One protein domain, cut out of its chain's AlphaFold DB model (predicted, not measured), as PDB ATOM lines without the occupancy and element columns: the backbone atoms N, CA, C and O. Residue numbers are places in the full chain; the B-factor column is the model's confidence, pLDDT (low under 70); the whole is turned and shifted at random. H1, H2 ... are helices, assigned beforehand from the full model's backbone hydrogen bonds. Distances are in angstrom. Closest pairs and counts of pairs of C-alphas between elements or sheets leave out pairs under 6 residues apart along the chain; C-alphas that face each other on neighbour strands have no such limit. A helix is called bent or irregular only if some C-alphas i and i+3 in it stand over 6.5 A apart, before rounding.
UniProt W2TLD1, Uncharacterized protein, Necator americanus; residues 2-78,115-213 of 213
ATOM      1  N   SER A   2      59.442  22.690 -23.909       60.44
ATOM      2  CA  SER A   2      59.387  21.487 -23.052       60.44
ATOM      3  C   SER A   2      57.976  21.094 -22.589       60.44
ATOM      4  O   SER A   2      57.622  19.926 -22.640       60.44
ATOM      5  N   ASN A   3      57.139  22.054 -22.181       67.38
ATOM      6  CA  ASN A   3      55.824  21.735 -21.601       67.38
ATOM      7  C   ASN A   3      54.846  21.121 -22.617       67.38
ATOM      8  O   ASN A   3      54.035  20.273 -22.263       67.38
ATOM      9  N   SER A   4      54.938  21.527 -23.884       73.25
ATOM     10  CA  SER A   4      54.085  21.034 -24.968       73.25
ATOM     11  C   SER A   4      54.471  19.628 -25.430       73.25
ATOM     12  O   SER A   4      53.593  18.827 -25.732       73.25
ATOM     13  N   THR A   5      55.766  19.295 -25.451       76.44
ATOM     14  CA  THR A   5      56.219  17.928 -25.740       76.44
ATOM     15  C   THR A   5      55.882  16.989 -24.591       76.44
ATOM     16  O   THR A   5      55.298  15.943 -24.844       76.44
ATOM     17  N   THR A   6      56.148  17.364 -23.335       78.00
ATOM     18  CA  THR A   6      55.808  16.529 -22.167       78.00
ATOM     19  C   THR A   6      54.308  16.234 -22.078       78.00
ATOM     20  O   THR A   6      53.932  15.091 -21.838       78.00
ATOM     21  N   ALA A   7      53.444  17.222 -22.344       76.31
ATOM     22  CA  ALA A   7      51.996  17.009 -22.385       76.31
ATOM     23  C   ALA A   7      51.571  16.035 -23.501       76.31
ATOM     24  O   ALA A   7      50.697  15.195 -23.289       76.31
ATOM     25  N   ALA A   8      52.214  16.108 -24.671       77.56
ATOM     26  CA  ALA A   8      51.960  15.179 -25.768       77.56
ATOM     27  C   ALA A   8      52.381  13.740 -25.415       77.56
ATOM     28  O   ALA A   8      51.616  12.811 -25.666       77.56
ATOM     29  N   TYR A   9      53.543  13.550 -24.777       77.94
ATOM     30  CA  TYR A   9      53.988  12.228 -24.313       77.94
ATOM     31  C   TYR A   9      53.015  11.622 -23.296       77.94
ATOM     32  O   TYR A   9      52.571  10.495 -23.497       77.94
ATOM     33  N   LEU A  10      52.592  12.395 -22.290       77.69
ATOM     34  CA  LEU A  10      51.630  11.932 -21.281       77.69
ATOM     35  C   LEU A  10      50.289  11.523 -21.914       77.69
ATOM     36  O   LEU A  10      49.688  10.517 -21.546       77.69
ATOM     37  N   SER A  11      49.824  12.289 -22.907       79.06
ATOM     38  CA  SER A  11      48.591  11.965 -23.629       79.06
ATOM     39  C   SER A  11      48.709  10.668 -24.435       79.06
ATOM     40  O   SER A  11      47.768   9.879 -24.456       79.06
ATOM     41  N   LEU A  12      49.871  10.407 -25.045       84.56
ATOM     42  CA  LEU A  12      50.121   9.184 -25.805       84.56
ATOM     43  C   LEU A  12      50.185   7.958 -24.886       84.56
ATOM     44  O   LEU A  12      49.627   6.916 -25.225       84.56
ATOM     45  N   GLU A  13      50.821   8.087 -23.719       84.56
ATOM     46  CA  GLU A  13      50.881   7.025 -22.708       84.56
ATOM     47  C   GLU A  13      49.488   6.672 -22.180       84.56
ATOM     48  O   GLU A  13      49.119   5.499 -22.168       84.56
ATOM     49  N   ASN A  14      48.667   7.671 -21.853       82.44
ATOM     50  CA  ASN A  14      47.290   7.452 -21.408       82.44
ATOM     51  C   ASN A  14      46.434   6.777 -22.488       82.44
ATOM     52  O   ASN A  14      45.668   5.856 -22.195       82.44
ATOM     53  N   ILE A  15      46.598   7.180 -23.752       86.38
ATOM     54  CA  ILE A  15      45.931   6.525 -24.884       86.38
ATOM     55  C   ILE A  15      46.384   5.063 -24.989       86.38
ATOM     56  O   ILE A  15      45.538   4.176 -25.092       86.38
ATOM     57  N   ALA A  16      47.688   4.789 -24.911       88.19
ATOM     58  CA  ALA A  16      48.226   3.434 -24.993       88.19
ATOM     59  C   ALA A  16      47.718   2.533 -23.853       88.19
ATOM     60  O   ALA A  16      47.241   1.428 -24.114       88.19
ATOM     61  N   VAL A  17      47.743   3.019 -22.609       86.62
ATOM     62  CA  VAL A  17      47.212   2.307 -21.436       86.62
ATOM     63  C   VAL A  17      45.719   2.024 -21.602       86.62
ATOM     64  O   VAL A  17      45.286   0.883 -21.444       86.62
ATOM     65  N   SER A  18      44.933   3.028 -22.004       83.06
ATOM     66  CA  SER A  18      43.488   2.869 -22.214       83.06
ATOM     67  C   SER A  18      43.159   1.847 -23.308       83.06
ATOM     68  O   SER A  18      42.205   1.083 -23.167       83.06
ATOM     69  N   ALA A  19      43.973   1.783 -24.368       89.31
ATOM     70  CA  ALA A  19      43.811   0.828 -25.455       89.31
ATOM     71  C   ALA A  19      44.123  -0.606 -25.009       89.31
ATOM     72  O   ALA A  19      43.385  -1.523 -25.367       89.31
ATOM     73  N   ILE A  20      45.175  -0.805 -24.205       91.88
ATOM     74  CA  ILE A  20      45.513  -2.121 -23.641       91.88
ATOM     75  C   ILE A  20      44.365  -2.619 -22.761       91.88
ATOM     76  O   ILE A  20      43.891  -3.735 -22.973       91.88
ATOM     77  N   ILE A  21      43.877  -1.770 -21.852       88.81
ATOM     78  CA  ILE A  21      42.734  -2.083 -20.987       88.81
ATOM     79  C   ILE A  21      41.507  -2.433 -21.836       88.81
ATOM     80  O   ILE A  21      40.907  -3.489 -21.692       88.81
ATOM     81  N   ALA A  22      41.161  -1.611 -22.828       88.12
ATOM     82  CA  ALA A  22      39.996  -1.885 -23.668       88.12
ATOM     83  C   ALA A  22      40.086  -3.249 -24.379       88.12
ATOM     84  O   ALA A  22      39.104  -3.988 -24.432       88.12
ATOM     85  N   VAL A  23      41.259  -3.605 -24.912       92.81
ATOM     86  CA  VAL A  23      41.460  -4.880 -25.617       92.81
ATOM     87  C   VAL A  23      41.340  -6.070 -24.667       92.81
ATOM     88  O   VAL A  23      40.642  -7.037 -24.993       92.81
ATOM     89  N   VAL A  24      41.990  -6.013 -23.501       92.50
ATOM     90  CA  VAL A  24      41.941  -7.098 -22.510       92.50
ATOM     91  C   VAL A  24      40.529  -7.231 -21.941       92.50
ATOM     92  O   VAL A  24      39.999  -8.342 -21.902       92.50
ATOM     93  N   GLY A  25      39.876  -6.120 -21.608       88.88
ATOM     94  CA  GLY A  25      38.500  -6.091 -21.133       88.88
ATOM     95  C   GLY A  25      37.501  -6.645 -22.149       88.88
ATOM     96  O   GLY A  25      36.656  -7.465 -21.792       88.88
ATOM     97  N   ILE A  26      37.615  -6.296 -23.438       91.62
ATOM     98  CA  ILE A  26      36.761  -6.872 -24.497       91.62
ATOM     99  C   ILE A  26      36.990  -8.382 -24.619       91.62
ATOM    100  O   ILE A  26      36.023  -9.147 -24.692       91.62
ATOM    101  N   PHE A  27      38.247  -8.834 -24.607       93.94
ATOM    102  CA  PHE A  27      38.556 -10.264 -24.599       93.94
ATOM    103  C   PHE A  27      37.944 -10.963 -23.375       93.94
ATOM    104  O   PHE A  27      37.310 -12.011 -23.522       93.94
ATOM    105  N   GLY A  28      38.053 -10.354 -22.195       89.31
ATOM    106  CA  GLY A  28      37.468 -10.853 -20.955       89.31
ATOM    107  C   GLY A  28      35.940 -10.909 -20.977       89.31
ATOM    108  O   GLY A  28      35.358 -11.870 -20.473       89.31
ATOM    109  N   LEU A  29      35.269  -9.939 -21.602       89.56
ATOM    110  CA  LEU A  29      33.817  -9.974 -21.805       89.56
ATOM    111  C   LEU A  29      33.412 -11.163 -22.677       89.56
ATOM    112  O   LEU A  29      32.496 -11.907 -22.325       89.56
ATOM    113  N   LEU A  30      34.109 -11.365 -23.797       92.62
ATOM    114  CA  LEU A  30      33.823 -12.457 -24.725       92.62
ATOM    115  C   LEU A  30      34.071 -13.827 -24.082       92.62
ATOM    116  O   LEU A  30      33.222 -14.715 -24.191       92.62
ATOM    117  N   SER A  31      35.195 -14.001 -23.384       91.19
ATOM    118  CA  SER A  31      35.549 -15.270 -22.740       91.19
ATOM    119  C   SER A  31      34.573 -15.634 -21.613       91.19
ATOM    120  O   SER A  31      34.094 -16.769 -21.554       91.19
ATOM    121  N   ASN A  32      34.204 -14.676 -20.755       86.25
ATOM    122  CA  ASN A  32      33.272 -14.907 -19.650       86.25
ATOM    123  C   ASN A  32      31.820 -15.077 -20.133       86.25
ATOM    124  O   ASN A  32      31.098 -15.927 -19.605       86.25
ATOM    125  N   ALA A  33      31.398 -14.372 -21.189       88.38
ATOM    126  CA  ALA A  33      30.100 -14.618 -21.824       88.38
ATOM    127  C   ALA A  33      30.028 -16.026 -22.439       88.38
ATOM    128  O   ALA A  33      29.048 -16.749 -22.238       88.38
ATOM    129  N   ALA A  34      31.084 -16.457 -23.136       87.25
ATOM    130  CA  ALA A  34      31.180 -17.811 -23.671       87.25
ATOM    131  C   ALA A  34      31.156 -18.871 -22.554       87.25
ATOM    132  O   ALA A  34      30.481 -19.893 -22.695       87.25
ATOM    133  N   ALA A  35      31.810 -18.613 -21.418       83.94
ATOM    134  CA  ALA A  35      31.769 -19.484 -20.243       83.94
ATOM    135  C   ALA A  35      30.346 -19.623 -19.686       83.94
ATOM    136  O   ALA A  35      29.864 -20.741 -19.481       83.94
ATOM    137  N   MET A  36      29.634 -18.503 -19.518       82.81
ATOM    138  CA  MET A  36      28.236 -18.490 -19.081       82.81
ATOM    139  C   MET A  36      27.335 -19.305 -20.014       82.81
ATOM    140  O   MET A  36      26.541 -20.125 -19.545       82.81
ATOM    141  N   ILE A  37      27.462 -19.104 -21.330       83.81
ATOM    142  CA  ILE A  37      26.684 -19.829 -22.343       83.81
ATOM    143  C   ILE A  37      27.020 -21.323 -22.296       83.81
ATOM    144  O   ILE A  37      26.116 -22.151 -22.199       83.81
ATOM    145  N   SER A  38      28.306 -21.677 -22.276       82.06
ATOM    146  CA  SER A  38      28.779 -23.064 -22.198       82.06
ATOM    147  C   SER A  38      28.205 -23.803 -20.985       82.06
ATOM    148  O   SER A  38      27.735 -24.937 -21.099       82.06
ATOM    149  N   VAL A  39      28.176 -23.148 -19.823       77.12
ATOM    150  CA  VAL A  39      27.609 -23.727 -18.600       77.12
ATOM    151  C   VAL A  39      26.086 -23.885 -18.689       77.12
ATOM    152  O   VAL A  39      25.549 -24.901 -18.250       77.12
ATOM    153  N   ARG A  40      25.378 -22.912 -19.277       74.62
ATOM    154  CA  ARG A  40      23.911 -22.938 -19.440       74.62
ATOM    155  C   ARG A  40      23.452 -23.986 -20.458       74.62
ATOM    156  O   ARG A  40      22.417 -24.621 -20.253       74.62
ATOM    157  N   CYS A  41      24.202 -24.155 -21.542       76.31
ATOM    158  CA  CYS A  41      23.862 -25.046 -22.648       76.31
ATOM    159  C   CYS A  41      24.226 -26.510 -22.374       76.31
ATOM    160  O   CYS A  41      23.627 -27.398 -22.979       76.31
ATOM    161  N   ASN A  42      25.173 -26.788 -21.473       69.88
ATOM    162  CA  ASN A  42      25.616 -28.152 -21.212       69.88
ATOM    163  C   ASN A  42      24.852 -28.796 -20.032       69.88
ATOM    164  O   ASN A  42      25.087 -28.448 -18.871       69.88
ATOM    165  N   PRO A  43      23.978 -29.795 -20.278       65.06
ATOM    166  CA  PRO A  43      23.217 -30.455 -19.218       65.06
ATOM    167  C   PRO A  43      24.099 -31.226 -18.223       65.06
ATOM    168  O   PRO A  43      23.690 -31.397 -17.075       65.06
ATOM    169  N   VAL A  44      25.316 -31.633 -18.613       64.56
ATOM    170  CA  VAL A  44      26.298 -32.291 -17.726       64.56
ATOM    171  C   VAL A  44      26.760 -31.344 -16.608       64.56
ATOM    172  O   VAL A  44      27.094 -31.784 -15.508       64.56
ATOM    173  N   LEU A  45      26.709 -30.030 -16.850       60.88
ATOM    174  CA  LEU A  45      27.140 -28.996 -15.910       60.88
ATOM    175  C   LEU A  45      26.015 -28.482 -15.005       60.88
ATOM    176  O   LEU A  45      26.274 -27.640 -14.153       60.88
ATOM    177  N   ARG A  46      24.800 -29.056 -15.057       66.06
ATOM    178  CA  ARG A  46      23.714 -28.794 -14.079       66.06
ATOM    179  C   ARG A  46      23.998 -29.342 -12.666       66.06
ATOM    180  O   ARG A  46      23.089 -29.563 -11.861       66.06
ATOM    181  N   SER A  47      25.264 -29.595 -12.358       66.81
ATOM    182  CA  SER A  47      25.760 -29.905 -11.024       66.81
ATOM    183  C   SER A  47      26.081 -28.613 -10.268       66.81
ATOM    184  O   SER A  47      26.118 -27.526 -10.842       66.81
ATOM    185  N   SER A  48      26.377 -28.723  -8.971       62.19
ATOM    186  CA  SER A  48      26.841 -27.570  -8.196       62.19
ATOM    187  C   SER A  48      28.081 -26.927  -8.841       62.19
ATOM    188  O   SER A  48      28.266 -25.722  -8.702       62.19
ATOM    189  N   PHE A  49      28.908 -27.714  -9.562       68.25
ATOM    190  CA  PHE A  49      30.118 -27.242 -10.244       68.25
ATOM    191  C   PHE A  49      29.819 -26.151 -11.267       68.25
ATOM    192  O   PHE A  49      30.372 -25.061 -11.149       68.25
ATOM    193  N   GLY A  50      28.882 -26.406 -12.182       68.44
ATOM    194  CA  GLY A  50      28.497 -25.415 -13.181       68.44
ATOM    195  C   GLY A  50      27.871 -24.171 -12.560       68.44
ATOM    196  O   GLY A  50      28.192 -23.075 -12.991       68.44
ATOM    197  N   VAL A  51      27.068 -24.288 -11.496       69.56
ATOM    198  CA  VAL A  51      26.471 -23.106 -10.837       69.56
ATOM    199  C   VAL A  51      27.538 -22.148 -10.290       69.56
ATOM    200  O   VAL A  51      27.402 -20.937 -10.440       69.56
ATOM    201  N   LEU A  52      28.629 -22.665  -9.718       70.56
ATOM    202  CA  LEU A  52      29.734 -21.818  -9.254       70.56
ATOM    203  C   LEU A  52      30.515 -21.209 -10.417       70.56
ATOM    204  O   LEU A  52      30.771 -20.014 -10.385       70.56
ATOM    205  N   CYS A  53      30.860 -21.996 -11.443       74.19
ATOM    206  CA  CYS A  53      31.536 -21.458 -12.628       74.19
ATOM    207  C   CYS A  53      30.692 -20.364 -13.289       74.19
ATOM    208  O   CYS A  53      31.217 -19.325 -13.655       74.19
ATOM    209  N   PHE A  54      29.373 -20.557 -13.364       76.25
ATOM    210  CA  PHE A  54      28.440 -19.549 -13.850       76.25
ATOM    211  C   PHE A  54      28.487 -18.270 -13.002       76.25
ATOM    212  O   PHE A  54      28.581 -17.183 -13.560       76.25
ATOM    213  N   SER A  55      28.458 -18.390 -11.670       72.50
ATOM    214  CA  SER A  55      28.536 -17.237 -10.762       72.50
ATOM    215  C   SER A  55      29.857 -16.474 -10.896       72.50
ATOM    216  O   SER A  55      29.839 -15.247 -10.958       72.50
ATOM    217  N   HIS A  56      30.988 -17.179 -10.969       75.88
ATOM    218  CA  HIS A  56      32.302 -16.559 -11.170       75.88
ATOM    219  C   HIS A  56      32.386 -15.851 -12.526       75.88
ATOM    220  O   HIS A  56      32.761 -14.683 -12.576       75.88
ATOM    221  N   SER A  57      31.935 -16.491 -13.610       80.12
ATOM    222  CA  SER A  57      31.913 -15.856 -14.933       80.12
ATOM    223  C   SER A  57      30.996 -14.631 -14.989       80.12
ATOM    224  O   SER A  57      31.344 -13.660 -15.650       80.12
ATOM    225  N   VAL A  58      29.859 -14.625 -14.280       75.81
ATOM    226  CA  VAL A  58      28.985 -13.441 -14.174       75.81
ATOM    227  C   VAL A  58      29.674 -12.298 -13.423       75.81
ATOM    228  O   VAL A  58      29.612 -11.158 -13.877       75.81
ATOM    229  N   ALA A  59      30.343 -12.589 -12.305       74.31
ATOM    230  CA  ALA A  59      31.083 -11.583 -11.547       74.31
ATOM    231  C   ALA A  59      32.234 -10.988 -12.377       74.31
ATOM    232  O   ALA A  59      32.332  -9.769 -12.502       74.31
ATOM    233  N   ASN A  60      33.039 -11.835 -13.026       79.12
ATOM    234  CA  ASN A  60      34.118 -11.391 -13.911       79.12
ATOM    235  C   ASN A  60      33.584 -10.578 -15.094       79.12
ATOM    236  O   ASN A  60      34.163  -9.558 -15.441       79.12
ATOM    237  N   PHE A  61      32.461 -10.985 -15.694       76.62
ATOM    238  CA  PHE A  61      31.815 -10.225 -16.764       76.62
ATOM    239  C   PHE A  61      31.426  -8.815 -16.295       76.62
ATOM    240  O   PHE A  61      31.693  -7.842 -16.995       76.62
ATOM    241  N   GLY A  62      30.863  -8.689 -15.087       72.81
ATOM    242  CA  GLY A  62      30.567  -7.395 -14.465       72.81
ATOM    243  C   GLY A  62      31.816  -6.535 -14.251       72.81
ATOM    244  O   GLY A  62      31.813  -5.360 -14.606       72.81
ATOM    245  N   VAL A  63      32.904  -7.124 -13.746       75.50
ATOM    246  CA  VAL A  63      34.191  -6.429 -13.578       75.50
ATOM    247  C   VAL A  63      34.736  -5.940 -14.924       75.50
ATOM    248  O   VAL A  63      35.101  -4.773 -15.047       75.50
ATOM    249  N   MET A  64      34.734  -6.777 -15.964       82.69
ATOM    250  CA  MET A  64      35.228  -6.392 -17.293       82.69
ATOM    251  C   MET A  64      34.376  -5.290 -17.944       82.69
ATOM    252  O   MET A  64      34.916  -4.441 -18.652       82.69
ATOM    253  N   LEU A  65      33.064  -5.232 -17.674       77.31
ATOM    254  CA  LEU A  65      32.225  -4.107 -18.111       77.31
ATOM    255  C   LEU A  65      32.694  -2.788 -17.489       77.31
ATOM    256  O   LEU A  65      32.728  -1.770 -18.177       77.31
ATOM    257  N   VAL A  66      33.076  -2.803 -16.210       73.19
ATOM    258  CA  VAL A  66      33.621  -1.616 -15.541       73.19
ATOM    259  C   VAL A  66      34.954  -1.210 -16.176       73.19
ATOM    260  O   VAL A  66      35.150  -0.033 -16.457       73.19
ATOM    261  N   PHE A  67      35.847  -2.141 -16.515       76.50
ATOM    262  CA  PHE A  67      37.084  -1.766 -17.221       76.50
ATOM    263  C   PHE A  67      36.826  -1.069 -18.548       76.50
ATOM    264  O   PHE A  67      37.307   0.040 -18.772       76.50
ATOM    265  N   VAL A  68      36.009  -1.691 -19.397       77.50
ATOM    266  CA  VAL A  68      35.782  -1.219 -20.765       77.50
ATOM    267  C   VAL A  68      34.981   0.082 -20.797       77.50
ATOM    268  O   VAL A  68      35.311   0.996 -21.548       77.50
ATOM    269  N   PHE A  69      33.915   0.182 -20.002       74.50
ATOM    270  CA  PHE A  69      32.987   1.314 -20.072       74.50
ATOM    271  C   PHE A  69      33.275   2.420 -19.057       74.50
ATOM    272  O   PHE A  69      32.673   3.488 -19.158       74.50
ATOM    273  N   TRP A  70      34.176   2.197 -18.096       64.62
ATOM    274  CA  TRP A  70      34.505   3.182 -17.067       64.62
ATOM    275  C   TRP A  70      35.998   3.496 -16.991       64.62
ATOM    276  O   TRP A  70      36.374   4.657 -17.144       64.62
ATOM    277  N   VAL A  71      36.859   2.491 -16.810       68.44
ATOM    278  CA  VAL A  71      38.306   2.727 -16.666       68.44
ATOM    279  C   VAL A  71      38.889   3.300 -17.959       68.44
ATOM    280  O   VAL A  71      39.519   4.352 -17.916       68.44
ATOM    281  N   THR A  72      38.593   2.698 -19.116       72.25
ATOM    282  CA  THR A  72      39.049   3.191 -20.427       72.25
ATOM    283  C   THR A  72      38.688   4.666 -20.685       72.25
ATOM    284  O   THR A  72      39.598   5.438 -20.984       72.25
ATOM    285  N   PRO A  73      37.421   5.119 -20.565       69.44
ATOM    286  CA  PRO A  73      37.091   6.528 -20.780       69.44
ATOM    287  C   PRO A  73      37.627   7.464 -19.688       69.44
ATOM    288  O   PRO A  73      38.014   8.579 -20.023       69.44
ATOM    289  N   MET A  74      37.719   7.041 -18.420       63.84
ATOM    290  CA  MET A  74      38.323   7.860 -17.353       63.84
ATOM    291  C   MET A  74      39.821   8.094 -17.566       63.84
ATOM    292  O   MET A  74      40.311   9.191 -17.314       63.84
ATOM    293  N   THR A  75      40.557   7.105 -18.081       70.69
ATOM    294  CA  THR A  75      41.976   7.276 -18.441       70.69
ATOM    295  C   THR A  75      42.161   8.315 -19.555       70.69
ATOM    296  O   THR A  75      43.188   8.989 -19.621       70.69
ATOM    297  N   VAL A  76      41.151   8.488 -20.413       67.00
ATOM    298  CA  VAL A  76      41.165   9.458 -21.519       67.00
ATOM    299  C   VAL A  76      40.627  10.830 -21.085       67.00
ATOM    300  O   VAL A  76      41.096  11.858 -21.574       67.00
ATOM    301  N   ILE A  77      39.675  10.872 -20.148       66.25
ATOM    302  CA  ILE A  77      38.937  12.073 -19.736       66.25
ATOM    303  C   ILE A  77      39.246  12.361 -18.257       66.25
ATOM    304  O   ILE A  77      38.546  11.912 -17.355       66.25
ATOM    305  N   HIS A  78      40.312  13.122 -17.997       58.47
ATOM    306  CA  HIS A  78      40.679  13.578 -16.649       58.47
ATOM    307  C   HIS A  78      39.635  14.586 -16.117       58.47
ATOM    308  O   HIS A  78      39.763  15.783 -16.370       58.47
ATOM    309  N   HIS A 115      19.669 -32.820   1.385       56.09
ATOM    310  CA  HIS A 115      20.516 -32.275   2.456       56.09
ATOM    311  C   HIS A 115      22.007 -32.271   2.095       56.09
ATOM    312  O   HIS A 115      22.687 -31.264   2.296       56.09
ATOM    313  N   LYS A 116      22.526 -33.363   1.515       56.66
ATOM    314  CA  LYS A 116      23.935 -33.429   1.087       56.66
ATOM    315  C   LYS A 116      24.228 -32.439  -0.046       56.66
ATOM    316  O   LYS A 116      25.263 -31.777  -0.018       56.66
ATOM    317  N   LYS A 117      23.303 -32.295  -1.004       56.75
ATOM    318  CA  LYS A 117      23.415 -31.324  -2.104       56.75
ATOM    319  C   LYS A 117      23.348 -29.878  -1.598       56.75
ATOM    320  O   LYS A 117      24.143 -29.052  -2.036       56.75
ATOM    321  N   ARG A 118      22.472 -29.591  -0.632       57.91
ATOM    322  CA  ARG A 118      22.342 -28.279   0.018       57.91
ATOM    323  C   ARG A 118      23.603 -27.901   0.793       57.91
ATOM    324  O   ARG A 118      24.144 -26.834   0.548       57.91
ATOM    325  N   ARG A 119      24.165 -28.823   1.582       59.62
ATOM    326  CA  ARG A 119      25.442 -28.611   2.287       59.62
ATOM    327  C   ARG A 119      26.607 -28.345   1.330       59.62
ATOM    328  O   ARG A 119      27.468 -27.524   1.624       59.62
ATOM    329  N   GLN A 120      26.650 -29.019   0.178       57.78
ATOM    330  CA  GLN A 120      27.658 -28.743  -0.852       57.78
ATOM    331  C   GLN A 120      27.485 -27.355  -1.475       57.78
ATOM    332  O   GLN A 120      28.480 -26.701  -1.754       57.78
ATOM    333  N   ILE A 121      26.250 -26.904  -1.691       64.75
ATOM    334  CA  ILE A 121      25.955 -25.551  -2.176       64.75
ATOM    335  C   ILE A 121      26.359 -24.510  -1.121       64.75
ATOM    336  O   ILE A 121      27.115 -23.598  -1.432       64.75
ATOM    337  N   GLU A 122      25.969 -24.706   0.137       62.53
ATOM    338  CA  GLU A 122      26.348 -23.854   1.274       62.53
ATOM    339  C   GLU A 122      27.871 -23.784   1.464       62.53
ATOM    340  O   GLU A 122      28.423 -22.700   1.619       62.53
ATOM    341  N   THR A 123      28.583 -24.913   1.365       57.03
ATOM    342  CA  THR A 123      30.060 -24.939   1.438       57.03
ATOM    343  C   THR A 123      30.692 -24.150   0.294       57.03
ATOM    344  O   THR A 123      31.723 -23.513   0.475       57.03
ATOM    345  N   ARG A 124      30.086 -24.173  -0.896       63.62
ATOM    346  CA  ARG A 124      30.591 -23.417  -2.046       63.62
ATOM    347  C   ARG A 124      30.322 -21.933  -1.907       63.62
ATOM    348  O   ARG A 124      31.223 -21.173  -2.210       63.62
ATOM    349  N   PHE A 125      29.151 -21.535  -1.411       60.50
ATOM    350  CA  PHE A 125      28.874 -20.139  -1.074       60.50
ATOM    351  C   PHE A 125      29.815 -19.633   0.020       60.50
ATOM    352  O   PHE A 125      30.334 -18.529  -0.074       60.50
ATOM    353  N   PHE A 126      30.125 -20.466   1.012       58.00
ATOM    354  CA  PHE A 126      31.119 -20.142   2.028       58.00
ATOM    355  C   PHE A 126      32.519 -19.948   1.431       58.00
ATOM    356  O   PHE A 126      33.166 -18.936   1.690       58.00
ATOM    357  N   MET A 127      32.968 -20.880   0.584       58.81
ATOM    358  CA  MET A 127      34.251 -20.751  -0.116       58.81
ATOM    359  C   MET A 127      34.266 -19.541  -1.051       58.81
ATOM    360  O   MET A 127      35.271 -18.849  -1.121       58.81
ATOM    361  N   GLN A 128      33.154 -19.245  -1.716       61.09
ATOM    362  CA  GLN A 128      32.992 -18.068  -2.559       61.09
ATOM    363  C   GLN A 128      33.174 -16.778  -1.752       61.09
ATOM    364  O   GLN A 128      33.957 -15.930  -2.160       61.09
ATOM    365  N   THR A 129      32.547 -16.660  -0.578       57.16
ATOM    366  CA  THR A 129      32.742 -15.515   0.324       57.16
ATOM    367  C   THR A 129      34.182 -15.422   0.832       57.16
ATOM    368  O   THR A 129      34.727 -14.327   0.925       57.16
ATOM    369  N   LEU A 130      34.835 -16.551   1.125       61.44
ATOM    370  CA  LEU A 130      36.245 -16.561   1.528       61.44
ATOM    371  C   LEU A 130      37.176 -16.095   0.404       61.44
ATOM    372  O   LEU A 130      38.037 -15.255   0.650       61.44
ATOM    373  N   TYR A 131      36.989 -16.598  -0.818       59.41
ATOM    374  CA  TYR A 131      37.754 -16.160  -1.985       59.41
ATOM    375  C   TYR A 131      37.494 -14.691  -2.298       59.41
ATOM    376  O   TYR A 131      38.443 -13.953  -2.528       59.41
ATOM    377  N   GLN A 132      36.239 -14.248  -2.252       60.00
ATOM    378  CA  GLN A 132      35.869 -12.859  -2.498       60.00
ATOM    379  C   GLN A 132      36.478 -11.911  -1.457       60.00
ATOM    380  O   GLN A 132      37.038 -10.882  -1.824       60.00
ATOM    381  N   ASN A 133      36.467 -12.292  -0.178       54.09
ATOM    382  CA  ASN A 133      37.125 -11.520   0.873       54.09
ATOM    383  C   ASN A 133      38.650 -11.512   0.706       54.09
ATOM    384  O   ASN A 133      39.271 -10.464   0.844       54.09
ATOM    385  N   ALA A 134      39.270 -12.650   0.385       62.94
ATOM    386  CA  ALA A 134      40.714 -12.725   0.155       62.94
ATOM    387  C   ALA A 134      41.155 -11.893  -1.061       62.94
ATOM    388  O   ALA A 134      42.191 -11.236  -1.012       62.94
ATOM    389  N   LEU A 135      40.355 -11.886  -2.128       64.56
ATOM    390  CA  LEU A 135      40.601 -11.110  -3.342       64.56
ATOM    391  C   LEU A 135      40.480  -9.606  -3.059       64.56
ATOM    392  O   LEU A 135      41.332  -8.842  -3.495       64.56
ATOM    393  N   PHE A 136      39.519  -9.201  -2.227       61.69
ATOM    394  CA  PHE A 136      39.399  -7.823  -1.744       61.69
ATOM    395  C   PHE A 136      40.587  -7.397  -0.858       61.69
ATOM    396  O   PHE A 136      41.130  -6.305  -1.008       61.69
ATOM    397  N   PHE A 137      41.063  -8.272   0.035       66.44
ATOM    398  CA  PHE A 137      42.282  -8.008   0.814       66.44
ATOM    399  C   PHE A 137      43.531  -7.914  -0.067       66.44
ATOM    400  O   PHE A 137      44.403  -7.078   0.186       66.44
ATOM    401  N   TYR A 138      43.625  -8.749  -1.103       68.38
ATOM    402  CA  TYR A 138      44.685  -8.668  -2.102       68.38
ATOM    403  C   TYR A 138      44.610  -7.354  -2.889       68.38
ATOM    404  O   TYR A 138      45.639  -6.717  -3.068       68.38
ATOM    405  N   GLU A 139      43.418  -6.905  -3.283       62.16
ATOM    406  CA  GLU A 139      43.192  -5.637  -3.989       62.16
ATOM    407  C   GLU A 139      43.659  -4.431  -3.165       62.16
ATOM    408  O   GLU A 139      44.446  -3.617  -3.651       62.16
ATOM    409  N   ILE A 140      43.272  -4.371  -1.885       64.94
ATOM    410  CA  ILE A 140      43.753  -3.346  -0.945       64.94
ATOM    411  C   ILE A 140      45.278  -3.425  -0.805       64.94
ATOM    412  O   ILE A 140      45.963  -2.408  -0.874       64.94
ATOM    413  N   SER A 141      45.835  -4.628  -0.654       64.56
ATOM    414  CA  SER A 141      47.286  -4.799  -0.517       64.56
ATOM    415  C   SER A 141      48.035  -4.364  -1.782       64.56
ATOM    416  O   SER A 141      49.065  -3.705  -1.694       64.56
ATOM    417  N   ASN A 142      47.506  -4.673  -2.963       63.62
ATOM    418  CA  ASN A 142      48.079  -4.289  -4.248       63.62
ATOM    419  C   ASN A 142      48.086  -2.758  -4.405       63.62
ATOM    420  O   ASN A 142      49.122  -2.171  -4.705       63.62
ATOM    421  N   PHE A 143      46.973  -2.092  -4.082       63.06
ATOM    422  CA  PHE A 143      46.869  -0.631  -4.142       63.06
ATOM    423  C   PHE A 143      47.805   0.093  -3.167       63.06
ATOM    424  O   PHE A 143      48.369   1.129  -3.522       63.06
ATOM    425  N   TYR A 144      47.984  -0.440  -1.955       63.41
ATOM    426  CA  TYR A 144      48.780   0.211  -0.909       63.41
ATOM    427  C   TYR A 144      50.272  -0.142  -0.926       63.41
ATOM    428  O   TYR A 144      51.069   0.663  -0.454       63.41
ATOM    429  N   TYR A 145      50.672  -1.313  -1.437       64.81
ATOM    430  CA  TYR A 145      52.077  -1.745  -1.419       64.81
ATOM    431  C   TYR A 145      52.763  -1.663  -2.789       64.81
ATOM    432  O   TYR A 145      53.918  -1.244  -2.853       64.81
ATOM    433  N   VAL A 146      52.094  -2.021  -3.893       61.06
ATOM    434  CA  VAL A 146      52.743  -2.075  -5.224       61.06
ATOM    435  C   VAL A 146      53.019  -0.681  -5.783       61.06
ATOM    436  O   VAL A 146      54.063  -0.463  -6.395       61.06
ATOM    437  N   THR A 147      52.155   0.286  -5.478       59.84
ATOM    438  CA  THR A 147      52.341   1.706  -5.825       59.84
ATOM    439  C   THR A 147      53.555   2.348  -5.142       59.84
ATOM    440  O   THR A 147      54.039   3.375  -5.604       59.84
ATOM    441  N   VAL A 148      54.070   1.743  -4.064       63.78
ATOM    442  CA  VAL A 148      55.231   2.239  -3.300       63.78
ATOM    443  C   VAL A 148      56.516   1.477  -3.653       63.78
ATOM    444  O   VAL A 148      57.618   1.965  -3.415       63.78
ATOM    445  N   LEU A 149      56.384   0.281  -4.233       66.81
ATOM    446  CA  LEU A 149      57.499  -0.589  -4.627       66.81
ATOM    447  C   LEU A 149      58.135  -0.186  -5.962       66.81
ATOM    448  O   LEU A 149      59.322  -0.435  -6.167       66.81
ATOM    449  N   PHE A 150      57.364   0.441  -6.852       67.62
ATOM    450  CA  PHE A 150      57.830   0.866  -8.167       67.62
ATOM    451  C   PHE A 150      57.581   2.358  -8.370       67.62
ATOM    452  O   PHE A 150      56.467   2.844  -8.217       67.62
ATOM    453  N   THR A 151      58.630   3.084  -8.751       71.12
ATOM    454  CA  THR A 151      58.547   4.493  -9.162       71.12
ATOM    455  C   THR A 151      58.147   4.657 -10.627       71.12
ATOM    456  O   THR A 151      57.710   5.736 -11.016       71.12
ATOM    457  N   ASP A 152      58.298   3.603 -11.435       79.88
ATOM    458  CA  ASP A 152      57.942   3.602 -12.852       79.88
ATOM    459  C   ASP A 152      56.431   3.338 -13.058       79.88
ATOM    460  O   ASP A 152      55.942   2.275 -12.653       79.88
ATOM    461  N   PRO A 153      55.679   4.258 -13.698       77.88
ATOM    462  CA  PRO A 153      54.231   4.123 -13.896       77.88
ATOM    463  C   PRO A 153      53.831   2.882 -14.699       77.88
ATOM    464  O   PRO A 153      52.810   2.257 -14.408       77.88
ATOM    465  N   TRP A 154      54.648   2.491 -15.682       81.56
ATOM    466  CA  TRP A 154      54.404   1.303 -16.499       81.56
ATOM    467  C   TRP A 154      54.581   0.016 -15.690       81.56
ATOM    468  O   TRP A 154      53.750  -0.887 -15.789       81.56
ATOM    469  N   ALA A 155      55.603  -0.064 -14.835       79.56
ATOM    470  CA  ALA A 155      55.782  -1.188 -13.920       79.56
ATOM    471  C   ALA A 155      54.599  -1.345 -12.949       79.56
ATOM    472  O   ALA A 155      54.102  -2.461 -12.768       79.56
ATOM    473  N   VAL A 156      54.095  -0.245 -12.374       78.88
ATOM    474  CA  VAL A 156      52.891  -0.271 -11.522       78.88
ATOM    475  C   VAL A 156      51.681  -0.736 -12.329       78.88
ATOM    476  O   VAL A 156      50.963  -1.629 -11.881       78.88
ATOM    477  N   PHE A 157      51.476  -0.203 -13.536       82.44
ATOM    478  CA  PHE A 157      50.370  -0.600 -14.409       82.44
ATOM    479  C   PHE A 157      50.379  -2.106 -14.717       82.44
ATOM    480  O   PHE A 157      49.354  -2.773 -14.546       82.44
ATOM    481  N   PHE A 158      51.530  -2.660 -15.111       82.69
ATOM    482  CA  PHE A 158      51.634  -4.070 -15.487       82.69
ATOM    483  C   PHE A 158      51.466  -5.033 -14.307       82.69
ATOM    484  O   PHE A 158      50.860  -6.093 -14.458       82.69
ATOM    485  N   THR A 159      51.987  -4.671 -13.135       78.88
ATOM    486  CA  THR A 159      51.962  -5.530 -11.940       78.88
ATOM    487  C   THR A 159      50.652  -5.446 -11.162       78.88
ATOM    488  O   THR A 159      50.306  -6.398 -10.464       78.88
ATOM    489  N   SER A 160      49.905  -4.348 -11.307       77.81
ATOM    490  CA  SER A 160      48.628  -4.146 -10.622       77.81
ATOM    491  C   SER A 160      47.429  -4.328 -11.553       77.81
ATOM    492  O   SER A 160      46.754  -5.354 -11.508       77.81
ATOM    493  N   THR A 161      47.178  -3.343 -12.414       82.12
ATOM    494  CA  THR A 161      45.946  -3.210 -13.195       82.12
ATOM    495  C   THR A 161      45.884  -4.256 -14.300       82.12
ATOM    496  O   THR A 161      44.919  -5.010 -14.379       82.12
ATOM    497  N   PHE A 162      46.944  -4.371 -15.101       81.69
ATOM    498  CA  PHE A 162      47.001  -5.341 -16.194       81.69
ATOM    499  C   PHE A 162      46.972  -6.788 -15.690       81.69
ATOM    500  O   PHE A 162      46.224  -7.613 -16.213       81.69
ATOM    501  N   ALA A 163      47.763  -7.103 -14.655       81.31
ATOM    502  CA  ALA A 163      47.791  -8.431 -14.044       81.31
ATOM    503  C   ALA A 163      46.419  -8.839 -13.482       81.31
ATOM    504  O   ALA A 163      46.032 -10.008 -13.550       81.31
ATOM    505  N   TRP A 164      45.668  -7.878 -12.950       80.00
ATOM    506  CA  TRP A 164      44.325  -8.124 -12.451       80.00
ATOM    507  C   TRP A 164      43.321  -8.359 -13.584       80.00
ATOM    508  O   TRP A 164      42.588  -9.350 -13.581       80.00
ATOM    509  N   GLU A 165      43.340  -7.494 -14.594       84.88
ATOM    510  CA  GLU A 165      42.427  -7.563 -15.729       84.88
ATOM    511  C   GLU A 165      42.597  -8.864 -16.523       84.88
ATOM    512  O   GLU A 165      41.620  -9.555 -16.831       84.88
ATOM    513  N   ILE A 166      43.847  -9.269 -16.773       83.94
ATOM    514  CA  ILE A 166      44.146 -10.515 -17.478       83.94
ATOM    515  C   ILE A 166      43.709 -11.740 -16.664       83.94
ATOM    516  O   ILE A 166      43.197 -12.697 -17.236       83.94
ATOM    517  N   CYS A 167      43.819 -11.713 -15.332       84.75
ATOM    518  CA  CYS A 167      43.374 -12.818 -14.480       84.75
ATOM    519  C   CYS A 167      41.868 -13.085 -14.650       84.75
ATOM    520  O   CYS A 167      41.455 -14.210 -14.946       84.75
ATOM    521  N   HIS A 168      41.049 -12.034 -14.570       83.06
ATOM    522  CA  HIS A 168      39.599 -12.137 -14.762       83.06
ATOM    523  C   HIS A 168      39.204 -12.467 -16.207       83.06
ATOM    524  O   HIS A 168      38.219 -13.178 -16.437       83.06
ATOM    525  N   ALA A 169      39.978 -12.000 -17.188       84.81
ATOM    526  CA  ALA A 169      39.763 -12.347 -18.586       84.81
ATOM    527  C   ALA A 169      40.055 -13.833 -18.875       84.81
ATOM    528  O   ALA A 169      39.331 -14.475 -19.643       84.81
ATOM    529  N   PHE A 170      41.083 -14.404 -18.240       85.75
ATOM    530  CA  PHE A 170      41.463 -15.805 -18.425       85.75
ATOM    531  C   PHE A 170      40.619 -16.790 -17.615       85.75
ATOM    532  O   PHE A 170      40.461 -17.929 -18.054       85.75
ATOM    533  N   ASP A 171      40.020 -16.378 -16.498       81.31
ATOM    534  CA  ASP A 171      39.154 -17.253 -15.696       81.31
ATOM    535  C   ASP A 171      37.982 -17.821 -16.532       81.31
ATOM    536  O   ASP A 171      37.765 -19.035 -16.589       81.31
ATOM    537  N   GLY A 172      37.302 -16.970 -17.313       77.50
ATOM    538  CA  GLY A 172      36.260 -17.398 -18.257       77.50
ATOM    539  C   GLY A 172      36.788 -18.294 -19.385       77.50
ATOM    540  O   GLY A 172      36.165 -19.296 -19.742       77.50
ATOM    541  N   PHE A 173      37.974 -17.986 -19.917       83.00
ATOM    542  CA  PHE A 173      38.604 -18.783 -20.972       83.00
ATOM    543  C   PHE A 173      38.920 -20.211 -20.508       83.00
ATOM    544  O   PHE A 173      38.635 -21.176 -21.221       83.00
ATOM    545  N   VAL A 174      39.444 -20.364 -19.290       84.56
ATOM    546  CA  VAL A 174      39.727 -21.673 -18.685       84.56
ATOM    547  C   VAL A 174      38.441 -22.490 -18.553       84.56
ATOM    548  O   VAL A 174      38.407 -23.654 -18.958       84.56
ATOM    549  N   VAL A 175      37.352 -21.885 -18.070       80.75
ATOM    550  CA  VAL A 175      36.045 -22.558 -17.971       80.75
ATOM    551  C   VAL A 175      35.579 -23.056 -19.342       80.75
ATOM    552  O   VAL A 175      35.139 -24.199 -19.462       80.75
ATOM    553  N   VAL A 176      35.707 -22.247 -20.392       81.94
ATOM    554  CA  VAL A 176      35.358 -22.642 -21.767       81.94
ATOM    555  C   VAL A 176      36.219 -23.814 -22.253       81.94
ATOM    556  O   VAL A 176      35.674 -24.810 -22.732       81.94
ATOM    557  N   LEU A 177      37.541 -23.736 -22.082       80.69
ATOM    558  CA  LEU A 177      38.490 -24.765 -22.517       80.69
ATOM    559  C   LEU A 177      38.187 -26.128 -21.879       80.69
ATOM    560  O   LEU A 177      38.053 -27.141 -22.572       80.69
ATOM    561  N   PHE A 178      38.014 -26.151 -20.557       73.88
ATOM    562  CA  PHE A 178      37.692 -27.380 -19.836       73.88
ATOM    563  C   PHE A 178      36.279 -27.877 -20.140       73.88
ATOM    564  O   PHE A 178      36.057 -29.087 -20.172       73.88
ATOM    565  N   ASN A 179      35.327 -26.988 -20.429       69.50
ATOM    566  CA  ASN A 179      33.981 -27.399 -20.816       69.50
ATOM    567  C   ASN A 179      33.929 -28.045 -22.199       69.50
ATOM    568  O   ASN A 179      33.229 -29.046 -22.354       69.50
ATOM    569  N   PHE A 180      34.680 -27.544 -23.183       66.31
ATOM    570  CA  PHE A 180      34.810 -28.226 -24.473       66.31
ATOM    571  C   PHE A 180      35.412 -29.625 -24.295       66.31
ATOM    572  O   PHE A 180      34.894 -30.595 -24.853       66.31
ATOM    573  N   HIS A 181      36.428 -29.753 -23.439       64.25
ATOM    574  CA  HIS A 181      37.056 -31.036 -23.132       64.25
ATOM    575  C   HIS A 181      36.103 -32.013 -22.410       64.25
ATOM    576  O   HIS A 181      35.963 -33.171 -22.807       64.25
ATOM    577  N   LEU A 182      35.375 -31.554 -21.385       61.09
ATOM    578  CA  LEU A 182      34.418 -32.377 -20.635       61.09
ATOM    579  C   LEU A 182      33.173 -32.737 -21.456       61.09
ATOM    580  O   LEU A 182      32.672 -33.857 -21.352       61.09
ATOM    581  N   SER A 183      32.683 -31.823 -22.300       58.97
ATOM    582  CA  SER A 183      31.581 -32.097 -23.229       58.97
ATOM    583  C   SER A 183      31.963 -33.183 -24.234       58.97
ATOM    584  O   SER A 183      31.171 -34.091 -24.489       58.97
ATOM    585  N   PHE A 184      33.193 -33.145 -24.756       61.56
ATOM    586  CA  PHE A 184      33.708 -34.172 -25.661       61.56
ATOM    587  C   PHE A 184      33.735 -35.560 -24.996       61.56
ATOM    588  O   PHE A 184      33.192 -36.522 -25.543       61.56
ATOM    589  N   ILE A 185      34.259 -35.655 -23.767       61.91
ATOM    590  CA  ILE A 185      34.290 -36.907 -22.989       61.91
ATOM    591  C   ILE A 185      32.871 -37.408 -22.662       61.91
ATOM    592  O   ILE A 185      32.598 -38.611 -22.751       61.91
ATOM    593  N   GLY A 186      31.948 -36.509 -22.309       60.16
ATOM    594  CA  GLY A 186      30.558 -36.851 -21.988       60.16
ATOM    595  C   GLY A 186      29.788 -37.423 -23.183       60.16
ATOM    596  O   GLY A 186      29.089 -38.432 -23.046       60.16
ATOM    597  N   ILE A 187      29.964 -36.832 -24.371       61.97
ATOM    598  CA  ILE A 187      29.388 -37.335 -25.628       61.97
ATOM    599  C   ILE A 187      29.956 -38.722 -25.946       61.97
ATOM    600  O   ILE A 187      29.192 -39.644 -26.246       61.97
ATOM    601  N   HIS A 188      31.273 -38.900 -25.814       64.38
ATOM    602  CA  HIS A 188      31.924 -40.182 -26.073       64.38
ATOM    603  C   HIS A 188      31.424 -41.278 -25.119       64.38
ATOM    604  O   HIS A 188      31.035 -42.356 -25.562       64.38
ATOM    605  N   THR A 189      31.327 -40.978 -23.820       62.03
ATOM    606  CA  THR A 189      30.814 -41.905 -22.796       62.03
ATOM    607  C   THR A 189      29.353 -42.287 -23.047       62.03
ATOM    608  O   THR A 189      28.984 -43.458 -22.937       62.03
ATOM    609  N   THR A 190      28.515 -41.318 -23.429       66.25
ATOM    610  CA  THR A 190      27.093 -41.555 -23.728       66.25
ATOM    611  C   THR A 190      26.930 -42.440 -24.959       66.25
ATOM    612  O   THR A 190      26.149 -43.392 -24.938       66.25
ATOM    613  N   LYS A 191      27.715 -42.186 -26.012       71.81
ATOM    614  CA  LYS A 191      27.733 -43.000 -27.230       71.81
ATOM    615  C   LYS A 191      28.157 -44.443 -26.938       71.81
ATOM    616  O   LYS A 191      27.467 -45.366 -27.366       71.81
ATOM    617  N   THR A 192      29.218 -44.644 -26.151       71.38
ATOM    618  CA  THR A 192      29.688 -45.982 -25.754       71.38
ATOM    619  C   THR A 192      28.639 -46.729 -24.925       71.38
ATOM    620  O   THR A 192      28.369 -47.900 -25.182       71.38
ATOM    621  N   ARG A 193      27.991 -46.060 -23.963       71.81
ATOM    622  CA  ARG A 193      26.939 -46.675 -23.138       71.81
ATOM    623  C   ARG A 193      25.728 -47.101 -23.973       71.81
ATOM    624  O   ARG A 193      25.231 -48.208 -23.785       71.81
ATOM    625  N   SER A 194      25.273 -46.261 -24.902       78.12
ATOM    626  CA  SER A 194      24.169 -46.599 -25.811       78.12
ATOM    627  C   SER A 194      24.510 -47.788 -26.715       78.12
ATOM    628  O   SER A 194      23.666 -48.662 -26.913       78.12
ATOM    629  N   ALA A 195      25.753 -47.863 -27.206       81.94
ATOM    630  CA  ALA A 195      26.233 -48.999 -27.990       81.94
ATOM    631  C   ALA A 195      26.216 -50.303 -27.173       81.94
ATOM    632  O   ALA A 195      25.595 -51.273 -27.609       81.94
ATOM    633  N   MET A 196      26.778 -50.294 -25.955       82.88
ATOM    634  CA  MET A 196      26.774 -51.457 -25.053       82.88
ATOM    635  C   MET A 196      25.357 -51.941 -24.706       82.88
ATOM    636  O   MET A 196      25.101 -53.142 -24.688       82.88
ATOM    637  N   ILE A 197      24.411 -51.025 -24.459       84.25
ATOM    638  CA  ILE A 197      23.008 -51.385 -24.184       84.25
ATOM    639  C   ILE A 197      22.363 -52.053 -25.409       84.25
ATOM    640  O   ILE A 197      21.596 -53.006 -25.254       84.25
ATOM    641  N   SER A 198      22.671 -51.583 -26.621       82.88
ATOM    642  CA  SER A 198      22.158 -52.195 -27.854       82.88
ATOM    643  C   SER A 198      22.723 -53.607 -28.081       82.88
ATOM    644  O   SER A 198      21.977 -54.511 -28.458       82.88
ATOM    645  N   GLU A 199      24.007 -53.813 -27.770       86.56
ATOM    646  CA  GLU A 199      24.708 -55.101 -27.843       86.56
ATOM    647  C   GLU A 199      24.115 -56.108 -26.845       86.56
ATOM    648  O   GLU A 199      23.808 -57.255 -27.184       86.56
ATOM    649  N   HIS A 200      23.879 -55.655 -25.608       86.38
ATOM    650  CA  HIS A 200      23.286 -56.474 -24.559       86.38
ATOM    651  C   HIS A 200      21.845 -56.886 -24.889       86.38
ATOM    652  O   HIS A 200      21.461 -58.033 -24.659       86.38
ATOM    653  N   LYS A 201      21.051 -55.990 -25.495       84.81
ATOM    654  CA  LYS A 201      19.711 -56.332 -26.001       84.81
ATOM    655  C   LYS A 201      19.763 -57.379 -27.116       84.81
ATOM    656  O   LYS A 201      18.976 -58.315 -27.092       84.81
ATOM    657  N   LYS A 202      20.688 -57.256 -28.075       86.12
ATOM    658  CA  LYS A 202      20.840 -58.251 -29.153       86.12
ATOM    659  C   LYS A 202      21.211 -59.630 -28.615       86.12
ATOM    660  O   LYS A 202      20.605 -60.619 -29.015       86.12
ATOM    661  N   THR A 203      22.182 -59.691 -27.706       80.56
ATOM    662  CA  THR A 203      22.623 -60.958 -27.101       80.56
ATOM    663  C   THR A 203      21.510 -61.607 -26.286       80.56
ATOM    664  O   THR A 203      21.230 -62.782 -26.495       80.56
ATOM    665  N   THR A 204      20.810 -60.861 -25.428       79.75
ATOM    666  CA  THR A 204      19.660 -61.402 -24.673       79.75
ATOM    667  C   THR A 204      18.527 -61.886 -25.580       79.75
ATOM    668  O   THR A 204      17.999 -62.970 -25.350       79.75
ATOM    669  N   SER A 205      18.187 -61.162 -26.653       80.31
ATOM    670  CA  SER A 205      17.201 -61.638 -27.634       80.31
ATOM    671  C   SER A 205      17.639 -62.919 -28.355       80.31
ATOM    672  O   SER A 205      16.812 -63.804 -28.553       80.31
ATOM    673  N   ALA A 206      18.921 -63.053 -28.710       79.56
ATOM    674  CA  ALA A 206      19.449 -64.275 -29.322       79.56
ATOM    675  C   ALA A 206      19.378 -65.478 -28.363       79.56
ATOM    676  O   ALA A 206      18.952 -66.556 -28.772       79.56
ATOM    677  N   TRP A 207      19.713 -65.284 -27.082       73.25
ATOM    678  CA  TRP A 207      19.576 -66.323 -26.054       73.25
ATOM    679  C   TRP A 207      18.129 -66.809 -25.910       73.25
ATOM    680  O   TRP A 207      17.903 -68.013 -25.890       73.25
ATOM    681  N   HIS A 208      17.145 -65.903 -25.894       76.38
ATOM    682  CA  HIS A 208      15.728 -66.275 -25.806       76.38
ATOM    683  C   HIS A 208      15.212 -67.077 -27.011       76.38
ATOM    684  O   HIS A 208      14.293 -67.877 -26.844       76.38
ATOM    685  N   ILE A 209      15.772 -66.869 -28.207       77.38
ATOM    686  CA  ILE A 209      15.421 -67.643 -29.410       77.38
ATOM    687  C   ILE A 209      15.986 -69.065 -29.316       77.38
ATOM    688  O   ILE A 209      15.294 -70.013 -29.661       77.38
ATOM    689  N   VAL A 210      17.216 -69.218 -28.815       77.25
ATOM    690  CA  VAL A 210      17.887 -70.525 -28.693       77.25
ATOM    691  C   VAL A 210      17.296 -71.387 -27.573       77.25
ATOM    692  O   VAL A 210      17.290 -72.603 -27.690       77.25
ATOM    693  N   THR A 211      16.809 -70.794 -26.479       75.56
ATOM    694  CA  THR A 211      16.281 -71.565 -25.337       75.56
ATOM    695  C   THR A 211      14.812 -71.970 -25.469       75.56
ATOM    696  O   THR A 211      14.363 -72.820 -24.707       75.56
ATOM    697  N   ASN A 212      14.053 -71.336 -26.370       66.56
ATOM    698  CA  ASN A 212      12.611 -71.567 -26.549       66.56
ATOM    699  C   ASN A 212      12.248 -72.201 -27.908       66.56
ATOM    700  O   ASN A 212      11.059 -72.361 -28.186       66.56
ATOM    701  N   GLY A 213      13.236 -72.503 -28.755       56.09
ATOM    702  CA  GLY A 213      13.077 -73.252 -30.007       56.09
ATOM    703  C   GLY A 213      13.686 -74.635 -29.878       56.09
ATOM    704  O   GLY A 213      13.033 -75.593 -30.340       56.09
TER     705      GLY A 213
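AT A GLANCE: This is residues 2 to 78 and 115 to 213 of the 213 residues of an uncharacterized protein of Necator americanus (UniProt W2TLD1). A long, thin bundle of four nearly aligned helices, made of two helical hairpins, H1 with H2 and H3 with H4, has a single helix sticking out at each end: residues 2 to 10 of H1 at one end and residues 188 to 212 of H4 at the other. Parts of H1, H2 and H4 pack together in the body, while H3 is set more loosely, meeting H2 and H4 near its two ends with residues 129 to 138 standing free. The printed part has 176 residues with four named helices, H1 to H4 in order along the chain, and no named strand; the class is all helix. It is extended, with a radius of gyration of the C-alphas of 25.5 A, and a rod spanning 106 by 35 by 24 A.

HOW THE PARTS SIT: The bundle begins with H1, residues 2 to 41, which touches H2, residues 48 to 76, at a shallow tilt of 21 degrees, opposite ways; the closest C-alphas, of Ser 18 and Thr 72, are 4.8 A apart. With residues 21 to 39 alone, H1 touches residues 162 to 179 of H4, residues 153 to 212, the same way at a shallow tilt of 16 degrees; the closest C-alphas, of Gly 28 and Ala 169, are 3.6 A apart. H2 touches H4 opposite ways at a shallow tilt of 28 degrees, with residues 53 to 64 alone; the closest C-alphas, of Asn 60 and His 168, are 5.6 A apart. H3, residues 115 to 149, touches H2 with residues 117 to 124 alone, C-alphas 48 and 121 being closest at 6.4 A. H3 touches H4 with residues 142 to 147 alone, C-alphas 147 and 156 being closest at 6.1 A. H1 and H3 are apart. Every O i to N i+4 pair is within hydrogen-bond range in H1, against 23 of 25 in H2, 29 of 31 in H3 and 52 of 56 in H4.

IN THESE COORDINATES: H1 begins at C-alpha 2, (59.387, 21.487, -23.052), and is 58.5 A long; H2 measures 41.9 A. H3 begins at C-alpha 115, (20.516, -32.275, 2.456), measures 49.2 A and has a kink of 32 degrees near residue 143. H4 measures 87.3 A, ends at C-alpha 212, (12.611, -71.567, -26.549), and has a kink of 32 degrees near residue 166; it is only just irregular, C-alphas 159 and 162 being 6.54 A apart.

THE WHOLE: The two C-alphas farthest apart, of Ser 2 and Gly 213, are 105.7 A apart. Residues 79 to 114 are not printed, and C-alphas 78 and 115 are 53.6 A apart across this cut. The link from H1 to H2 is short and that from H3 to H4 is tight. The mean pLDDT of the printed part is 73.9; 69 residues are under 70, among them residues 115 to 150 and 179 to 190.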